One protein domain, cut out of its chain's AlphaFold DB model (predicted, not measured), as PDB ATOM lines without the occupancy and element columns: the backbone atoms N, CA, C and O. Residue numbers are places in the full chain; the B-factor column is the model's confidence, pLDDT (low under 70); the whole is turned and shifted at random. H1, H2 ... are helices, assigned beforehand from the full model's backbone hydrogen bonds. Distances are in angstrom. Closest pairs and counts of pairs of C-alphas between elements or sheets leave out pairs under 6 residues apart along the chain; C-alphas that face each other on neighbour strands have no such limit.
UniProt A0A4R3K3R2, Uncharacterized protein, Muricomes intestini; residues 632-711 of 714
ATOM      1  N   MET A 632     -16.552  25.282  17.243       85.19
ATOM      2  CA  MET A 632     -16.504  26.062  18.488       85.19
ATOM      3  C   MET A 632     -15.573  27.282  18.417       85.19
ATOM      4  O   MET A 632     -15.801  28.291  19.086       85.19
ATOM      5  N   ASN A 633     -14.554  27.237  17.556       76.69
ATOM      6  CA  ASN A 633     -13.642  28.363  17.340       76.69
ATOM      7  C   ASN A 633     -14.332  29.588  16.704       76.69
ATOM      8  O   ASN A 633     -13.803  30.702  16.794       76.69
ATOM      9  N   GLY A 634     -15.487  29.395  16.058       77.19
ATOM     10  CA  GLY A 634     -16.265  30.461  15.427       77.19
ATOM     11  C   GLY A 634     -16.951  31.397  16.423       77.19
ATOM     12  O   GLY A 634     -17.184  32.560  16.097       77.19
ATOM     13  N   TRP A 635     -17.221  30.926  17.643       76.69
ATOM     14  CA  TRP A 635     -18.019  31.655  18.629       76.69
ATOM     15  C   TRP A 635     -17.338  31.874  19.985       76.69
ATOM     16  O   TRP A 635     -17.757  32.773  20.703       76.69
ATOM     17  N   VAL A 636     -16.249  31.166  20.309       71.00
ATOM     18  CA  VAL A 636     -15.486  31.385  21.556       71.00
ATOM     19  C   VAL A 636     -14.049  31.808  21.247       71.00
ATOM     20  O   VAL A 636     -13.235  31.004  20.781       71.00
ATOM     21  N   GLU A 637     -13.684  33.060  21.543       65.31
ATOM     22  CA  GLU A 637     -12.343  33.588  21.226       65.31
ATOM     23  C   GLU A 637     -11.228  32.894  22.038       65.31
ATOM     24  O   GLU A 637     -10.117  32.674  21.545       65.31
ATOM     25  N   SER A 638     -11.527  32.457  23.266       63.97
ATOM     26  CA  SER A 638     -10.588  31.713  24.118       63.97
ATOM     27  C   SER A 638     -10.354  30.263  23.683       63.97
ATOM     28  O   SER A 638      -9.392  29.643  24.145       63.97
ATOM     29  N   TRP A 639     -11.202  29.709  22.812       66.62
ATOM     30  CA  TRP A 639     -11.170  28.288  22.461       66.62
ATOM     31  C   TRP A 639     -10.131  27.952  21.396       66.62
ATOM     32  O   TRP A 639      -9.573  26.862  21.420       66.62
ATOM     33  N   GLU A 640      -9.750  28.907  20.548       64.31
ATOM     34  CA  GLU A 640      -8.783  28.702  19.457       64.31
ATOM     35  C   GLU A 640      -7.417  28.173  19.949       64.31
ATOM     36  O   GLU A 640      -6.723  27.446  19.243       64.31
ATOM     37  N   LYS A 641      -7.035  28.491  21.193       66.12
ATOM     38  CA  LYS A 641      -5.791  28.005  21.825       66.12
ATOM     39  C   LYS A 641      -5.959  26.693  22.594       66.12
ATOM     40  O   LYS A 641      -4.959  26.036  22.884       66.12
ATOM     41  N   SER A 642      -7.191  26.340  22.949       72.88
ATOM     42  CA  SER A 642      -7.527  25.184  23.788       72.88
ATOM     43  C   SER A 642      -8.098  24.023  22.975       72.88
ATOM     44  O   SER A 642      -7.932  22.878  23.385       72.88
ATOM     45  N   SER A 643      -8.687  24.282  21.805       76.88
ATOM     46  CA  SER A 643      -9.382  23.300  20.967       76.88
ATOM     47  C   SER A 643      -8.482  22.145  20.546       76.88
ATOM     48  O   SER A 643      -8.852  20.996  20.748       76.88
ATOM     49  N   SER A 644      -7.257  22.415  20.079       81.12
ATOM     50  CA  SER A 644      -6.294  21.354  19.736       81.12
ATOM     51  C   SER A 644      -5.869  20.512  20.941       81.12
ATOM     52  O   SER A 644      -5.525  19.344  20.790       81.12
ATOM     53  N   LYS A 645      -5.868  21.095  22.147       84.75
ATOM     54  CA  LYS A 645      -5.518  20.378  23.378       84.75
ATOM     55  C   LYS A 645      -6.679  19.499  23.846       84.75
ATOM     56  O   LYS A 645      -6.436  18.355  24.209       84.75
ATOM     57  N   VAL A 646      -7.903  20.025  23.815       86.38
ATOM     58  CA  VAL A 646      -9.129  19.278  24.127       86.38
ATOM     59  C   VAL A 646      -9.328  18.141  23.126       86.38
ATOM     60  O   VAL A 646      -9.538  17.009  23.539       86.38
ATOM     61  N   GLU A 647      -9.148  18.397  21.826       88.81
ATOM     62  CA  GLU A 647      -9.178  17.354  20.791       88.81
ATOM     63  C   GLU A 647      -8.179  16.235  21.104       88.81
ATOM     64  O   GLU A 647      -8.542  15.063  21.086       88.81
ATOM     65  N   GLN A 648      -6.934  16.584  21.449       88.62
ATOM     66  CA  GLN A 648      -5.924  15.587  21.793       88.62
ATOM     67  C   GLN A 648      -6.285  14.795  23.062       88.62
ATOM     68  O   GLN A 648      -6.064  13.590  23.108       88.62
ATOM     69  N   MET A 649      -6.851  15.447  24.082       89.81
ATOM     70  CA  MET A 649      -7.296  14.783  25.315       89.81
ATOM     71  C   MET A 649      -8.439  13.795  25.055       89.81
ATOM     72  O   MET A 649      -8.416  12.690  25.592       89.81
ATOM     73  N   ILE A 650      -9.385  14.148  24.183       91.12
ATOM     74  CA  ILE A 650     -10.470  13.255  23.756       91.12
ATOM     75  C   ILE A 650      -9.918  12.081  22.929       91.12
ATOM     76  O   ILE A 650     -10.320  10.936  23.138       91.12
ATOM     77  N   GLU A 651      -8.965  12.334  22.027       91.19
ATOM     78  CA  GLU A 651      -8.308  11.291  21.221       91.19
ATOM     79  C   GLU A 651      -7.528  10.285  22.081       91.19
ATOM     80  O   GLU A 651      -7.614   9.073  21.855       91.19
ATOM     81  N   ASP A 652      -6.818  10.769  23.102       91.12
ATOM     82  CA  ASP A 652      -6.065   9.944  24.053       91.12
ATOM     83  C   ASP A 652      -6.969   9.294  25.129       91.12
ATOM     84  O   ASP A 652      -6.539   8.367  25.825       91.12
ATOM     85  N   GLY A 653      -8.210   9.771  25.272       89.31
ATOM     86  CA  GLY A 653      -9.196   9.329  26.260       89.31
ATOM     87  C   GLY A 653      -9.924   8.022  25.914       89.31
ATOM     88  O   GLY A 653      -9.890   7.523  24.783       89.31
ATOM     89  N   ASP A 654     -10.627   7.470  26.911       92.69
ATOM     90  CA  ASP A 654     -11.450   6.252  26.794       92.69
ATOM     91  C   ASP A 654     -12.861   6.573  26.263       92.69
ATOM     92  O   ASP A 654     -13.879   6.304  26.901       92.69
ATOM     93  N   TYR A 655     -12.908   7.210  25.092       93.62
ATOM     94  CA  TYR A 655     -14.138   7.526  24.364       93.62
ATOM     95  C   TYR A 655     -14.304   6.599  23.154       93.62
ATOM     96  O   TYR A 655     -13.329   6.091  22.595       93.62
ATOM     97  N   SER A 656     -15.548   6.378  22.717       94.75
ATOM     98  CA  SER A 656     -15.802   5.642  21.472       94.75
ATOM     99  C   SER A 656     -15.287   6.423  20.256       94.75
ATOM    100  O   SER A 656     -15.294   7.650  20.268       94.75
ATOM    101  N   GLU A 657     -14.899   5.729  19.180       94.06
ATOM    102  CA  GLU A 657     -14.467   6.374  17.923       94.06
ATOM    103  C   GLU A 657     -15.511   7.364  17.384       94.06
ATOM    104  O   GLU A 657     -15.165   8.426  16.880       94.06
ATOM    105  N   THR A 658     -16.799   7.057  17.560       93.06
ATOM    106  CA  THR A 658     -17.898   7.948  17.168       93.06
ATOM    107  C   THR A 658     -17.892   9.248  17.969       93.06
ATOM    108  O   THR A 658     -17.978  10.315  17.375       93.06
ATOM    109  N   ILE A 659     -17.715   9.184  19.295       92.31
ATOM    110  CA  ILE A 659     -17.619  10.385  20.141       92.31
ATOM    111  C   ILE A 659     -16.376  11.204  19.779       92.31
ATOM    112  O   ILE A 659     -16.448  12.430  19.767       92.31
ATOM    113  N   LYS A 660     -15.253  10.556  19.448       93.81
ATOM    114  CA  LYS A 660     -14.029  11.247  19.011       93.81
ATOM    115  C   LYS A 660     -14.251  12.013  17.705       93.81
ATOM    116  O   LYS A 660     -13.946  13.204  17.636       93.81
ATOM    117  N   GLU A 661     -14.837  11.364  16.699       92.19
ATOM    118  CA  GLU A 661     -15.158  11.979  15.404       92.19
ATOM    119  C   GLU A 661     -16.183  13.118  15.542       92.19
ATOM    120  O   GLU A 661     -15.991  14.202  14.982       92.19
ATOM    121  N   ASP A 662     -17.232  12.909  16.338       92.12
ATOM    122  CA  ASP A 662     -18.271  13.910  16.589       92.12
ATOM    123  C   ASP A 662     -17.710  15.113  17.358       92.12
ATOM    124  O   ASP A 662     -17.931  16.255  16.955       92.12
ATOM    125  N   SER A 663     -16.894  14.881  18.391       91.06
ATOM    126  CA  SER A 663     -16.241  15.952  19.155       91.06
ATOM    127  C   SER A 663     -15.313  16.779  18.272       91.06
ATOM    128  O   SER A 663     -15.343  18.007  18.305       91.06
ATOM    129  N   LYS A 664     -14.517  16.121  17.423       90.12
ATOM    130  CA  LYS A 664     -13.656  16.796  16.446       90.12
ATOM    131  C   LYS A 664     -14.470  17.656  15.478       90.12
ATOM    132  O   LYS A 664     -14.073  18.783  15.185       90.12
ATOM    133  N   THR A 665     -15.606  17.142  15.011       89.75
ATOM    134  CA  THR A 665     -16.519  17.876  14.126       89.75
ATOM    135  C   THR A 665     -17.109  19.096  14.835       89.75
ATOM    136  O   THR A 665     -17.079  20.186  14.277       89.75
ATOM    137  N   LEU A 666     -17.551  18.968  16.091       88.75
ATOM    138  CA  LEU A 666     -18.064  20.100  16.876       88.75
ATOM    139  C   LEU A 666     -16.992  21.165  17.136       88.75
ATOM    140  O   LEU A 666     -17.281  22.361  17.068       88.75
ATOM    141  N   LEU A 667     -15.752  20.752  17.404       87.69
ATOM    142  CA  LEU A 667     -14.640  21.659  17.690       87.69
ATOM    143  C   LEU A 667     -14.220  22.491  16.471       87.69
ATOM    144  O   LEU A 667     -13.924  23.677  16.629       87.69
ATOM    145  N   HIS A 668     -14.205  21.891  15.277       86.56
ATOM    146  CA  HIS A 668     -13.621  22.498  14.068       86.56
ATOM    147  C   HIS A 668     -14.622  22.854  12.972       86.56
ATOM    148  O   HIS A 668     -14.248  23.522  12.012       86.56
ATOM    149  N   GLY A 669     -15.873  22.437  13.123       85.31
ATOM    150  CA  GLY A 669     -16.902  22.588  12.110       85.31
ATOM    151  C   GLY A 669     -16.858  21.452  11.096       85.31
ATOM    152  O   GLY A 669     -15.901  20.676  10.989       85.31
ATOM    153  N   GLY A 670     -17.931  21.347  10.332       81.06
ATOM    154  CA  GLY A 670     -18.108  20.329   9.319       81.06
ATOM    155  C   GLY A 670     -19.362  20.606   8.511       81.06
ATOM    156  O   GLY A 670     -20.408  20.956   9.049       81.06
ATOM    157  N   LYS A 671     -19.270  20.409   7.196       72.88
ATOM    158  CA  LYS A 671     -20.428  20.568   6.318       72.88
ATOM    159  C   LYS A 671     -21.545  19.600   6.732       72.88
ATOM    160  O   LYS A 671     -21.300  18.390   6.804       72.88
ATOM    161  N   ASP A 672     -22.760  20.116   6.912       69.75
ATOM    162  CA  ASP A 672     -23.954  19.368   7.336       69.75
ATOM    163  C   ASP A 672     -23.749  18.660   8.696       69.75
ATOM    164  O   ASP A 672     -24.136  17.501   8.882       69.75
ATOM    165  N   MET A 673     -23.051  19.316   9.627       77.81
ATOM    166  CA  MET A 673     -22.729  18.757  10.943       77.81
ATOM    167  C   MET A 673     -23.996  18.382  11.715       77.81
ATOM    168  O   MET A 673     -24.078  17.262  12.226       77.81
ATOM    169  N   PHE A 674     -24.992  19.272  11.757       74.81
ATOM    170  CA  PHE A 674     -26.232  19.030  12.502       74.81
ATOM    171  C   PHE A 674     -27.124  17.947  11.867       74.81
ATOM    172  O   PHE A 674     -27.991  17.396  12.541       74.81
ATOM    173  N   ASP A 675     -26.872  17.570  10.611       69.31
ATOM    174  CA  ASP A 675     -27.605  16.504   9.912       69.31
ATOM    175  C   ASP A 675     -27.025  15.112  10.128       69.31
ATOM    176  O   ASP A 675     -27.744  14.107  10.163       69.31
ATOM    177  N   LYS A 676     -25.697  15.029  10.199       75.25
ATOM    178  CA  LYS A 676     -24.969  13.753  10.280       75.25
ATOM    179  C   LYS A 676     -24.881  13.227  11.713       75.25
ATOM    180  O   LYS A 676     -24.539  12.054  11.918       75.25
ATOM    181  N   MET A 677     -25.201  14.077  12.684       81.56
ATOM    182  CA  MET A 677     -25.121  13.812  14.113       81.56
ATOM    183  C   MET A 677     -26.526  13.830  14.726       81.56
ATOM    184  O   MET A 677     -27.239  14.822  14.625       81.56
ATOM    185  N   SER A 678     -26.944  12.729  15.360       80.88
ATOM    186  CA  SER A 678     -28.190  12.731  16.140       80.88
ATOM    187  C   SER A 678     -28.035  13.610  17.381       80.88
ATOM    188  O   SER A 678     -26.918  13.819  17.853       80.88
ATOM    189  N   MET A 679     -29.144  14.072  17.969       83.69
ATOM    190  CA  MET A 679     -29.078  14.897  19.186       83.69
ATOM    191  C   MET A 679     -28.500  14.131  20.386       83.69
ATOM    192  O   MET A 679     -27.879  14.733  21.254       83.69
ATOM    193  N   GLU A 680     -28.650  12.804  20.416       82.25
ATOM    194  CA  GLU A 680     -27.980  11.944  21.401       82.25
ATOM    195  C   GLU A 680     -26.452  11.995  21.242       82.25
ATOM    196  O   GLU A 680     -25.742  12.308  22.193       82.25
ATOM    197  N   ARG A 681     -25.950  11.792  20.015       87.81
ATOM    198  CA  ARG A 681     -24.513  11.862  19.705       87.81
ATOM    199  C   ARG A 681     -23.933  13.254  19.936       87.81
ATOM    200  O   ARG A 681     -22.811  13.376  20.413       87.81
ATOM    201  N   PHE A 682     -24.713  14.286  19.625       88.38
ATOM    202  CA  PHE A 682     -24.365  15.673  19.900       88.38
ATOM    203  C   PHE A 682     -24.112  15.888  21.391       88.38
ATOM    204  O   PHE A 682     -23.049  16.377  21.757       88.38
ATOM    205  N   ILE A 683     -25.032  15.456  22.256       87.31
ATOM    206  CA  ILE A 683     -24.861  15.599  23.706       87.31
ATOM    207  C   ILE A 683     -23.695  14.766  24.228       87.31
ATOM    208  O   ILE A 683     -22.902  15.291  25.005       87.31
ATOM    209  N   ASP A 684     -23.534  13.523  23.778       89.62
ATOM    210  CA  ASP A 684     -22.403  12.687  24.199       89.62
ATOM    211  C   ASP A 684     -21.052  13.341  23.859       89.62
ATOM    212  O   ASP A 684     -20.128  13.341  24.679       89.62
ATOM    213  N   ALA A 685     -20.944  13.942  22.671       90.94
ATOM    214  CA  ALA A 685     -19.752  14.661  22.240       90.94
ATOM    215  C   ALA A 685     -19.549  15.980  23.008       90.94
ATOM    216  O   ALA A 685     -18.428  16.268  23.426       90.94
ATOM    217  N   ILE A 686     -20.609  16.752  23.271       89.69
ATOM    218  CA  ILE A 686     -20.533  17.949  24.127       89.69
ATOM    219  C   ILE A 686     -20.068  17.578  25.538       89.69
ATOM    220  O   ILE A 686     -19.150  18.210  26.054       89.69
ATOM    221  N   CYS A 687     -20.619  16.524  26.141       88.19
ATOM    222  CA  CYS A 687     -20.208  16.070  27.468       88.19
ATOM    223  C   CYS A 687     -18.733  15.638  27.503       88.19
ATOM    224  O   CYS A 687     -18.047  15.916  28.484       88.19
ATOM    225  N   ALA A 688     -18.227  14.990  26.448       88.94
ATOM    226  CA  ALA A 688     -16.804  14.661  26.333       88.94
ATOM    227  C   ALA A 688     -15.934  15.927  26.225       88.94
ATOM    228  O   ALA A 688     -14.913  16.041  26.904       88.94
ATOM    229  N   ILE A 689     -16.363  16.909  25.424       88.25
ATOM    230  CA  ILE A 689     -15.693  18.209  25.297       88.25
ATOM    231  C   ILE A 689     -15.661  18.952  26.635       88.25
ATOM    232  O   ILE A 689     -14.620  19.491  27.003       88.25
ATOM    233  N   GLU A 690     -16.765  18.968  27.377       86.19
ATOM    234  CA  GLU A 690     -16.865  19.621  28.686       86.19
ATOM    235  C   GLU A 690     -16.033  18.913  29.758       86.19
ATOM    236  O   GLU A 690     -15.395  19.577  30.574       86.19
ATOM    237  N   ALA A 691     -15.990  17.577  29.740       85.19
ATOM    238  CA  ALA A 691     -15.211  16.789  30.692       85.19
ATOM    239  C   ALA A 691     -13.698  17.021  30.551       85.19
ATOM    240  O   ALA A 691     -12.992  17.130  31.556       85.19
ATOM    241  N   GLU A 692     -13.201  17.117  29.316       84.94
ATOM    242  CA  GLU A 692     -11.779  17.365  29.032       84.94
ATOM    243  C   GLU A 692     -11.436  18.867  28.974       84.94
ATOM    244  O   GLU A 692     -10.269  19.267  29.055       84.94
ATOM    245  N   GLY A 693     -12.452  19.718  28.831       71.12
ATOM    246  CA  GLY A 693     -12.360  21.149  28.568       71.12
ATOM    247  C   GLY A 693     -12.436  22.053  29.796       71.12
ATOM    248  O   GLY A 693     -12.993  23.139  29.687       71.12
ATOM    249  N   ASP A 694     -11.890  21.676  30.955       61.00
ATOM    250  CA  ASP A 694     -11.939  22.559  32.133       61.00
ATOM    251  C   ASP A 694     -10.734  23.523  32.225       61.00
ATOM    252  O   ASP A 694      -9.617  23.156  32.612       61.00
ATOM    253  N   PHE A 695     -10.987  24.797  31.896       55.28
ATOM    254  CA  PHE A 695     -10.100  25.943  32.155       55.28
ATOM    255  C   PHE A 695     -10.834  27.128  32.817       55.28
ATOM    256  O   PHE A 695     -10.380  28.270  32.701       55.28
ATOM    257  N   GLY A 696     -11.950  26.885  33.520       55.50
ATOM    258  CA  GLY A 696     -12.720  27.938  34.201       55.50
ATOM    259  C   GLY A 696     -13.679  28.745  33.311       55.50
ATOM    260  O   GLY A 696     -13.919  29.919  33.593       55.50
ATOM    261  N   LEU A 697     -14.207  28.135  32.245       55.25
ATOM    262  CA  LEU A 697     -15.269  28.689  31.393       55.25
ATOM    263  C   LEU A 697     -16.645  28.143  31.831       55.25
ATOM    264  O   LEU A 697     -16.722  27.075  32.429       55.25
ATOM    265  N   GLU A 698     -17.721  28.891  31.562       64.12
ATOM    266  CA  GLU A 698     -19.103  28.375  31.636       64.12
ATOM    267  C   GLU A 698     -19.312  27.206  30.652       64.12
ATOM    268  O   GLU A 698     -18.526  27.059  29.713       64.12
ATOM    269  N   ASP A 699     -20.364  26.403  30.864       80.69
ATOM    270  CA  ASP A 699     -20.720  25.268  30.002       80.69
ATOM    271  C   ASP A 699     -20.931  25.688  28.534       80.69
ATOM    272  O   ASP A 699     -21.189  26.858  28.213       80.69
ATOM    273  N   VAL A 700     -20.795  24.725  27.622       83.06
ATOM    274  CA  VAL A 700     -20.727  24.974  26.176       83.06
ATOM    275  C   VAL A 700     -22.037  25.574  25.657       83.06
ATOM    276  O   VAL A 700     -22.011  26.458  24.796       83.06
ATOM    277  N   GLN A 701     -23.175  25.174  26.223       83.94
ATOM    278  CA  GLN A 701     -24.488  25.721  25.878       83.94
ATOM    279  C   GLN A 701     -24.599  27.199  26.264       83.94
ATOM    280  O   GLN A 701     -25.025  28.028  25.454       83.94
ATOM    281  N   THR A 702     -24.179  27.564  27.475       80.69
ATOM    282  CA  THR A 702     -24.200  28.956  27.941       80.69
ATOM    283  C   THR A 702     -23.316  29.852  27.071       80.69
ATOM    284  O   THR A 702     -23.718  30.961  26.703       80.69
ATOM    285  N   GLN A 703     -22.137  29.364  26.682       81.50
ATOM    286  CA  GLN A 703     -21.242  30.079  25.772       81.50
ATOM    287  C   GLN A 703     -21.876  30.279  24.386       81.50
ATOM    288  O   GLN A 703     -21.777  31.368  23.818       81.50
ATOM    289  N   PHE A 704     -22.587  29.270  23.872       83.94
ATOM    290  CA  PHE A 704     -23.267  29.342  22.577       83.94
ATOM    291  C   PHE A 704     -24.369  30.402  22.600       83.94
ATOM    292  O   PHE A 704     -24.430  31.261  21.721       83.94
ATOM    293  N   ILE A 705     -25.191  30.404  23.653       79.38
ATOM    294  CA  ILE A 705     -26.264  31.390  23.835       79.38
ATOM    295  C   ILE A 705     -25.689  32.811  23.904       79.38
ATOM    296  O   ILE A 705     -26.231  33.725  23.281       79.38
ATOM    297  N   LYS A 706     -24.575  33.018  24.619       79.75
ATOM    298  CA  LYS A 706     -23.912  34.329  24.689       79.75
ATOM    299  C   LYS A 706     -23.393  34.794  23.333       79.75
ATOM    300  O   LYS A 706     -23.586  35.957  22.990       79.75
ATOM    301  N   ALA A 707     -22.766  33.903  22.573       79.06
ATOM    302  CA  ALA A 707     -22.261  34.225  21.246       79.06
ATOM    303  C   ALA A 707     -23.389  34.534  20.251       79.06
ATOM    304  O   ALA A 707     -23.277  35.477  19.467       79.06
ATOM    305  N   ALA A 708     -24.503  33.797  20.329       78.56
ATOM    306  CA  ALA A 708     -25.704  34.096  19.558       78.56
ATOM    307  C   ALA A 708     -26.195  35.520  19.863       78.56
ATOM    308  O   ALA A 708     -26.253  36.349  18.961       78.56
ATOM    309  N   VAL A 709     -26.415  35.858  21.138       74.06
ATOM    310  CA  VAL A 709     -26.855  37.208  21.553       74.06
ATOM    311  C   VAL A 709     -25.858  38.306  21.153       74.06
ATOM    312  O   VAL A 709     -26.260  39.425  20.845       74.06
ATOM    313  N   ALA A 710     -24.556  38.013  21.142       68.12
ATOM    314  CA  ALA A 710     -23.520  38.967  20.745       68.12
ATOM    315  C   ALA A 710     -23.411  39.170  19.219       68.12
ATOM    316  O   ALA A 710     -22.724  40.095  18.777       68.12
ATOM    317  N   GLY A 711     -24.052  38.322  18.404       57.97
ATOM    318  CA  GLY A 711     -23.928  38.343  16.945       57.97
ATOM    319  C   GLY A 711     -22.523  37.978  16.439       57.97
ATOM    320  O   GLY A 711     -22.129  38.415  15.353       57.97
TER     321      GLY A 711
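AT A GLANCE: This is residues 632 to 711 of the 714 residues of an uncharacterized protein of Muricomes intestini (UniProt A0A4R3K3R2). H1 and H2 form a helical hairpin, side by side, and H4 crosses one face of it. H5 reaches away from this core, and the short H3 lies beyond H2. The printed part has 80 residues, with five named helices, H1 to H5 in order, and no named strand. It is all helix and compact, with a radius of gyration of the C-alphas of 12.0 A and spans of 34 by 28 by 18 A.

IN THESE COORDINATES: After residues 632 to 642, H1, residues 643 to 652, begins at C-alpha 643 (-9.382, 23.300, 20.967). H2 is residues 657 to 668, 16.6 A long; H3, 673 to 676; H4, 679 to 692, 20.1 A; H5, 700 to 710, 15.3 A, ending at C-alpha 710 (-23.520, 38.967, 20.745).

HOW THE PARTS SIT: H1 and H2 touch, C-alphas of Glu 651 and Lys 660 closest at 6.1 A, at a shallow tilt of 5 degrees, opposite ways. H4 touches H2, about perpendicular at 78 degrees, C-alphas of Ser 663 and Ala 685 closest at 4.8 A. Every O i to N i+4 pair is within hydrogen-bond range in H1, H2, H4 and H5; H3 is too short for one.

THE WHOLE: The printed part has no cut, and no link is long. Mean pLDDT of the printed part is 81.0; residues 637 to 641 and 694 to 698 are among those under 70.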